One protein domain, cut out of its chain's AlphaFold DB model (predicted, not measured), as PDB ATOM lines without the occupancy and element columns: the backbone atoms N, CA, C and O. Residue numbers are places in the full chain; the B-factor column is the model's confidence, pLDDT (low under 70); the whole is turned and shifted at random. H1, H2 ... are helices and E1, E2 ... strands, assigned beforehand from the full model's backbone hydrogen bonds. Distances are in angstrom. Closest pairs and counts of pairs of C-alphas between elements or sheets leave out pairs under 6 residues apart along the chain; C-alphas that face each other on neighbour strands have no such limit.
ATOM      1  N   LEU A 168      64.517  93.399  20.230       73.56
ATOM      2  CA  LEU A 168      65.086  94.292  21.238       73.56
ATOM      3  C   LEU A 168      63.947  94.979  21.999       73.56
ATOM      4  O   LEU A 168      63.025  95.509  21.384       73.56
ATOM      5  N   ARG A 169      63.994  94.907  23.327       84.38
ATOM      6  CA  ARG A 169      63.012  95.476  24.255       84.38
ATOM      7  C   ARG A 169      63.724  96.047  25.470       84.38
ATOM      8  O   ARG A 169      64.896  95.751  25.696       84.38
ATOM      9  N   PHE A 170      63.008  96.815  26.277       86.44
ATOM     10  CA  PHE A 170      63.518  97.416  27.502       86.44
ATOM     11  C   PHE A 170      62.758  96.891  28.718       86.44
ATOM     12  O   PHE A 170      61.575  96.574  28.633       86.44
ATOM     13  N   PHE A 171      63.434  96.772  29.854       89.69
ATOM     14  CA  PHE A 171      62.822  96.421  31.134       89.69
ATOM     15  C   PHE A 171      63.447  97.261  32.247       89.69
ATOM     16  O   PHE A 171      64.621  97.631  32.177       89.69
ATOM     17  N   TYR A 172      62.677  97.556  33.287       91.12
ATOM     18  CA  TYR A 172      63.175  98.207  34.487       91.12
ATOM     19  C   TYR A 172      63.893  97.190  35.372       91.12
ATOM     20  O   TYR A 172      63.302  96.202  35.805       91.12
ATOM     21  N   SER A 173      65.171  97.425  35.652       86.88
ATOM     22  CA  SER A 173      65.944  96.596  36.569       86.88
ATOM     23  C   SER A 173      65.904  97.197  37.968       86.88
ATOM     24  O   SER A 173      66.433  98.282  38.207       86.88
ATOM     25  N   THR A 174      65.327  96.471  38.926       89.06
ATOM     26  CA  THR A 174      65.354  96.871  40.342       89.06
ATOM     27  C   THR A 174      66.760  96.830  40.940       89.06
ATOM     28  O   THR A 174      66.995  97.464  41.962       89.06
ATOM     29  N   GLU A 175      67.684  96.079  40.331       83.44
ATOM     30  CA  GLU A 175      69.077  95.965  40.779       83.44
ATOM     31  C   GLU A 175      69.876  97.233  40.461       83.44
ATOM     32  O   GLU A 175      70.603  97.733  41.314       83.44
ATOM     33  N   SER A 176      69.714  97.780  39.252       80.00
ATOM     34  CA  SER A 176      70.399  99.008  38.833       80.00
ATOM     35  C   SER A 176      69.564 100.278  39.020       80.00
ATOM     36  O   SER A 176      70.106 101.376  38.914       80.00
ATOM     37  N   GLY A 177      68.259 100.155  39.289       84.56
ATOM     38  CA  GLY A 177      67.329 101.288  39.366       84.56
ATOM     39  C   GLY A 177      67.117 101.997  38.022       84.56
ATOM     40  O   GLY A 177      66.743 103.170  37.994       84.56
ATOM     41  N   ALA A 178      67.397 101.314  36.908       84.81
ATOM     42  CA  ALA A 178      67.400 101.890  35.567       84.81
ATOM     43  C   ALA A 178      66.765 100.953  34.533       84.81
ATOM     44  O   ALA A 178      66.732  99.729  34.697       84.81
ATOM     45  N   CYS A 179      66.288 101.544  33.439       85.31
ATOM     46  CA  CYS A 179      65.798 100.804  32.282       85.31
ATOM     47  C   CYS A 179      66.962 100.257  31.448       85.31
ATOM     48  O   CYS A 179      67.861 101.005  31.062       85.31
ATOM     49  N   GLN A 180      66.936  98.954  31.174       79.00
ATOM     50  CA  GLN A 180      67.976  98.220  30.452       79.00
ATOM     51  C   GLN A 180      67.390  97.464  29.268       79.00
ATOM     52  O   GLN A 180      66.225  97.062  29.284       79.00
ATOM     53  N   SER A 181      68.208  97.244  28.246       77.19
ATOM     54  CA  SER A 181      67.826  96.495  27.057       77.19
ATOM     55  C   SER A 181      67.906  94.976  27.276       77.19
ATOM     56  O   SER A 181      68.708  94.463  28.061       77.19
ATOM     57  N   PHE A 182      67.048  94.218  26.596       77.50
ATOM     58  CA  PHE A 182      67.105  92.758  26.534       77.50
ATOM     59  C   PHE A 182      66.459  92.226  25.246       77.50
ATOM     60  O   PHE A 182      65.731  92.937  24.557       77.50
ATOM     61  N   LEU A 183      66.712  90.953  24.924       68.00
ATOM     62  CA  LEU A 183      66.082  90.278  23.786       68.00
ATOM     63  C   LEU A 183      64.817  89.542  24.228       68.00
ATOM     64  O   LEU A 183      64.876  88.597  25.013       68.00
ATOM     65  N   TYR A 184      63.676  89.948  23.688       79.19
ATOM     66  CA  TYR A 184      62.402  89.270  23.852       79.19
ATOM     67  C   TYR A 184      62.165  88.265  22.721       79.19
ATOM     68  O   TYR A 184      62.238  88.587  21.534       79.19
ATOM     69  N   GLY A 185      61.805  87.042  23.108       71.19
ATOM     70  CA  GLY A 185      61.511  85.918  22.223       71.19
ATOM     71  C   GLY A 185      60.264  86.101  21.357       71.19
ATOM     72  O   GLY A 185      60.045  85.329  20.425       71.19
ATOM     73  N   GLY A 186      59.424  87.096  21.656       77.06
ATOM     74  CA  GLY A 186      58.206  87.411  20.907       77.06
ATOM     75  C   GLY A 186      56.925  86.769  21.446       77.06
ATOM     76  O   GLY A 186      55.849  87.045  20.921       77.06
ATOM     77  N   CYS A 187      56.988  85.941  22.498       79.56
ATOM     78  CA  CYS A 187      55.788  85.440  23.177       79.56
ATOM     79  C   CYS A 187      56.021  85.116  24.658       79.56
ATOM     80  O   CYS A 187      57.142  84.812  25.061       79.56
ATOM     81  N   LYS A 188      54.934  85.109  25.448       83.38
ATOM     82  CA  LYS A 188      54.908  84.734  26.878       83.38
ATOM     83  C   LYS A 188      55.982  85.443  27.727       83.38
ATOM     84  O   LYS A 188      56.621  84.817  28.570       83.38
ATOM     85  N   GLY A 189      56.181  86.737  27.473       85.25
ATOM     86  CA  GLY A 189      56.891  87.642  28.377       85.25
ATOM     87  C   GLY A 189      56.025  88.042  29.575       85.25
ATOM     88  O   GLY A 189      54.942  87.494  29.781       85.25
ATOM     89  N   ASN A 190      56.487  89.022  30.344       89.69
ATOM     90  CA  ASN A 190      55.696  89.661  31.395       89.69
ATOM     91  C   ASN A 190      55.550  91.169  31.122       89.69
ATOM     92  O   ASN A 190      55.996  91.648  30.080       89.69
ATOM     93  N   ALA A 191      54.891  91.898  32.027       92.00
ATOM     94  CA  ALA A 191      54.558  93.308  31.825       92.00
ATOM     95  C   ALA A 191      55.770  94.260  31.870       92.00
ATOM     96  O   ALA A 191      55.669  95.368  31.359       92.00
ATOM     97  N   ASN A 192      56.912  93.841  32.430       92.25
ATOM     98  CA  ASN A 192      58.150  94.621  32.428       92.25
ATOM     99  C   ASN A 192      58.911  94.401  31.104       92.25
ATOM    100  O   ASN A 192      59.957  93.751  31.052       92.25
ATOM    101  N   ASN A 193      58.294  94.844  30.007       90.94
ATOM    102  CA  ASN A 193      58.753  94.660  28.632       90.94
ATOM    103  C   ASN A 193      58.199  95.794  27.758       90.94
ATOM    104  O   ASN A 193      57.034  95.765  27.364       90.94
ATOM    105  N   PHE A 194      59.051  96.762  27.454       91.12
ATOM    106  CA  PHE A 194      58.724  97.999  26.751       91.12
ATOM    107  C   PHE A 194      59.420  98.053  25.396       91.12
ATOM    108  O   PHE A 194      60.475  97.439  25.206       91.12
ATOM    109  N   GLU A 195      58.826  98.758  24.439       86.44
ATOM    110  CA  GLU A 195      59.378  98.864  23.086       86.44
ATOM    111  C   GLU A 195      60.523  99.875  23.016       86.44
ATOM    112  O   GLU A 195      61.534  99.610  22.367       86.44
ATOM    113  N   THR A 196      60.407 100.977  23.758       84.31
ATOM    114  CA  THR A 196      61.425 102.029  23.830       84.31
ATOM    115  C   THR A 196      61.919 102.241  25.258       84.31
ATOM    116  O   THR A 196      61.274 101.849  26.239       84.31
ATOM    117  N   ILE A 197      63.098 102.849  25.391       82.19
ATOM    118  CA  ILE A 197      63.659 103.153  26.708       82.19
ATOM    119  C   ILE A 197      62.864 104.266  27.396       82.19
ATOM    120  O   ILE A 197      62.708 104.221  28.613       82.19
ATOM    121  N   GLU A 198      62.310 105.198  26.618       87.06
ATOM    122  CA  GLU A 198      61.445 106.287  27.075       87.06
ATOM    123  C   GLU A 198      60.164 105.730  27.703       87.06
ATOM    124  O   GLU A 198      59.812 106.094  28.823       87.06
ATOM    125  N   GLU A 199      59.520 104.758  27.045       90.31
ATOM    126  CA  GLU A 199      58.327 104.103  27.585       90.31
ATOM    127  C   GLU A 199      58.625 103.417  28.926       90.31
ATOM    128  O   GLU A 199      57.847 103.520  29.878       90.31
ATOM    129  N   CYS A 200      59.770 102.735  29.020       89.62
ATOM    130  CA  CYS A 200      60.200 102.106  30.262       89.62
ATOM    131  C   CYS A 200      60.404 103.135  31.384       89.62
ATOM    132  O   CYS A 200      59.933 102.932  32.507       89.62
ATOM    133  N   THR A 201      61.090 104.246  31.096       88.62
ATOM    134  CA  THR A 201      61.358 105.282  32.102       88.62
ATOM    135  C   THR A 201      60.086 105.977  32.552       88.62
ATOM    136  O   THR A 201      59.901 106.173  33.753       88.62
ATOM    137  N   ASP A 202      59.183 106.272  31.619       89.06
ATOM    138  CA  ASP A 202      57.925 106.959  31.901       89.06
ATOM    139  C   ASP A 202      57.014 106.106  32.788       89.06
ATOM    140  O   ASP A 202      56.380 106.616  33.713       89.06
ATOM    141  N   ARG A 203      56.976 104.787  32.550       89.94
ATOM    142  CA  ARG A 203      56.118 103.874  33.318       89.94
ATOM    143  C   ARG A 203      56.711 103.444  34.659       89.94
ATOM    144  O   ARG A 203      55.942 103.185  35.584       89.94
ATOM    145  N   CYS A 204      58.037 103.357  34.781       90.50
ATOM    146  CA  CYS A 204      58.701 102.814  35.972       90.50
ATOM    147  C   CYS A 204      59.474 103.840  36.817       90.50
ATOM    148  O   CYS A 204      59.941 103.494  37.901       90.50
ATOM    149  N   GLY A 205      59.597 105.096  36.372       77.75
ATOM    150  CA  GLY A 205      60.217 106.183  37.141       77.75
ATOM    151  C   GLY A 205      61.737 106.063  37.326       77.75
ATOM    152  O   GLY A 205      62.295 106.686  38.228       77.75
ATOM    153  N   GLY A 206      62.404 105.254  36.497       70.44
ATOM    154  CA  GLY A 206      63.854 105.050  36.516       70.44
ATOM    155  C   GLY A 206      64.630 106.134  35.774       70.44
ATOM    156  O   GLY A 206      64.088 106.822  34.910       70.44
ATOM    157  N   GLN A 207      65.931 106.252  36.058       68.19
ATOM    158  CA  GLN A 207      66.800 107.020  35.166       68.19
ATOM    159  C   GLN A 207      66.850 106.319  33.797       68.19
ATOM    160  O   GLN A 207      66.848 105.079  33.757       68.19
ATOM    161  N   PRO A 208      66.904 107.070  32.677       64.06
ATOM    162  CA  PRO A 208      67.232 106.460  31.399       64.06
ATOM    163  C   PRO A 208      68.534 105.688  31.573       64.06
ATOM    164  O   PRO A 208      69.437 106.159  32.272       64.06
ATOM    165  N   GLY A 209      68.610 104.495  30.977       59.16
ATOM    166  CA  GLY A 209      69.846 103.720  30.950       59.16
ATOM    167  C   GLY A 209      71.015 104.644  30.612       59.16
ATOM    168  O   GLY A 209      70.854 105.599  29.842       59.16
ATOM    169  N   SER A 210      72.167 104.418  31.242       65.31
ATOM    170  CA  SER A 210      73.360 105.243  31.039       65.31
ATOM    171  C   SER A 210      73.637 105.447  29.545       65.31
ATOM    172  O   SER A 210      73.206 104.654  28.707       65.31
ATOM    173  N   SER A 211      74.394 106.485  29.178       62.34
ATOM    174  CA  SER A 211      74.854 106.661  27.788       62.34
ATOM    175  C   SER A 211      75.414 105.357  27.201       62.34
ATOM    176  O   SER A 211      75.127 105.028  26.054       62.34
ATOM    177  N   SER A 212      76.096 104.561  28.030       60.09
ATOM    178  CA  SER A 212      76.584 103.225  27.691       60.09
ATOM    179  C   SER A 212      75.497 102.174  27.414       60.09
ATOM    180  O   SER A 212      75.739 101.299  26.588       60.09
ATOM    181  N   GLU A 213      74.321 102.241  28.042       67.38
ATOM    182  CA  GLU A 213      73.200 101.316  27.812       67.38
ATOM    183  C   GLU A 213      72.474 101.631  26.499       67.38
ATOM    184  O   GLU A 213      72.142 100.711  25.756       67.38
ATOM    185  N   ARG A 214      72.299 102.914  26.146       67.12
ATOM    186  CA  ARG A 214      71.786 103.282  24.810       67.12
ATOM    187  C   ARG A 214      72.742 102.829  23.709       67.12
ATOM    188  O   ARG A 214      72.315 102.228  22.730       67.12
ATOM    189  N   GLN A 215      74.042 103.033  23.919       67.31
ATOM    190  CA  GLN A 215      75.081 102.554  23.006       67.31
ATOM    191  C   GLN A 215      75.125 101.020  22.931       67.31
ATOM    192  O   GLN A 215      75.396 100.454  21.875       67.31
ATOM    193  N   LEU A 216      74.852 100.323  24.040       65.44
ATOM    194  CA  LEU A 216      74.739  98.867  24.058       65.44
ATOM    195  C   LEU A 216      73.514  98.394  23.272       65.44
ATOM    196  O   LEU A 216      73.662  97.513  22.432       65.44
ATOM    197  N   ALA A 217      72.346  98.999  23.485       67.00
ATOM    198  CA  ALA A 217      71.120  98.692  22.752       67.00
ATOM    199  C   ALA A 217      71.288  98.922  21.241       67.00
ATOM    200  O   ALA A 217      70.883  98.078  20.447       67.00
ATOM    201  N   GLN A 218      71.963 100.009  20.855       77.00
ATOM    202  CA  GLN A 218      72.322 100.314  19.471       77.00
ATOM    203  C   GLN A 218      73.243  99.240  18.875       77.00
ATOM    204  O   GLN A 218      72.909  98.646  17.854       77.00
ATOM    205  N   ARG A 219      74.354  98.900  19.549       72.94
ATOM    206  CA  ARG A 219      75.253  97.814  19.108       72.94
ATOM    207  C   ARG A 219      74.529  96.471  18.994       72.94
ATOM    208  O   ARG A 219      74.763  95.720  18.050       72.94
ATOM    209  N   VAL A 220      73.646  96.161  19.944       71.38
ATOM    210  CA  VAL A 220      72.832  94.943  19.902       71.38
ATOM    211  C   VAL A 220      71.893  94.988  18.704       71.38
ATOM    212  O   VAL A 220      71.936  94.057  17.919       71.38
ATOM    213  N   ALA A 221      71.123  96.061  18.492       78.62
ATOM    214  CA  ALA A 221      70.247  96.206  17.328       78.62
ATOM    215  C   ALA A 221      70.997  95.951  16.014       78.62
ATOM    216  O   ALA A 221      70.598  95.076  15.255       78.62
ATOM    217  N   CYS A 222      72.127  96.624  15.802       84.75
ATOM    218  CA  CYS A 222      72.914  96.517  14.572       84.75
ATOM    219  C   CYS A 222      73.584  95.144  14.385       84.75
ATOM    220  O   CYS A 222      73.945  94.785  13.274       84.75
ATOM    221  N   SER A 223      73.738  94.346  15.446       80.75
ATOM    222  CA  SER A 223      74.326  92.997  15.363       80.75
ATOM    223  C   SER A 223      73.306  91.878  15.147       80.75
ATOM    224  O   SER A 223      73.686  90.716  14.981       80.75
ATOM    225  N   LEU A 224      72.008  92.191  15.147       77.31
ATOM    226  CA  LEU A 224      70.964  91.194  14.917       77.31
ATOM    227  C   LEU A 224      70.893  90.812  13.426       77.31
ATOM    228  O   LEU A 224      71.114  91.652  12.563       77.31
TER     229      LEU A 224
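What this domain is: This is residues 168 to 224 of the 546 residues of the protein "Papilin" of Amphibalanus amphitrite (UniProt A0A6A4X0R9). A two-stranded antiparallel hairpin, E1 and E2, forms the core, with the short helix H1 over one face and the longer helix H2 alongside E2, running in much the same direction as that strand. On the side of E1 away from H2, residues 185 to 196 swing out in a wide loop before the chain comes back to H1. The printed part has 57 residues with two named strands and two named helices, in the order E1 E2 H1 H2; its class is mixed, helices and strands. It is compact, with a radius of gyration of the C-alphas of 10.7 A, and rounded, spanning 29 by 29 by 18 A.

Where its parts are: E1 holds residues 168 to 173, from C-alpha 168 at (65.086, 94.292, 21.238), and is 15.5 A long from first to last C-alpha. E2 holds residues 178 to 184 and is 17.9 A long. H1, residues 197 to 204, is 10.5 A long and begins at C-alpha 197 at (63.659, 103.153, 26.708). H2, residues 211 to 223, is the longest helix by residues, 18.5 A long, and ends at C-alpha 223 at (74.326, 92.997, 15.363).

How they stand to each other: E1 and E2 form a hairpin, antiparallel at 141 degrees between their N-to-C directions. N 171 and O 180 are 2.9 A apart and N 180 and O 171 are 2.8 A apart, both within hydrogen-bond range. H1 has 6 pairs of C-alphas within 8 A with E1, the closest being those of Phe 170 and Ile 197 at 5.8 A. It has 6 such pairs with E2 too, the closest those of Cys 179 and Cys 200 at 6.1 A. H2 has 4 such pairs with E2, the closest those of Ser 181 and Ala 217 at 5.8 A. With E1, H2 has 3, the closest those of Leu 168 and Ala 221 at 6.8 A. H1 and H2 are only just apart, their closest C-alphas at 8.3 A. In H1 and H2 every O i to N i+4 pair is within hydrogen-bond range.

The domain as a whole: The two C-alphas farthest apart, those of Lys 188 and Ser 211, are 29.7 A from each other, while the first and last printed C-alphas, those of Leu 168 and Leu 224, are 9.2 A apart. The printed part has no cut. The link E1 to E2 is tight, H1 to H2 is short, and E2 to H1, with 12 residues, is long. The mean pLDDT of the printed part is 79.6; residue 183 and residues 207 to 217 are under 70, and the mean pLDDT of H2 is 71.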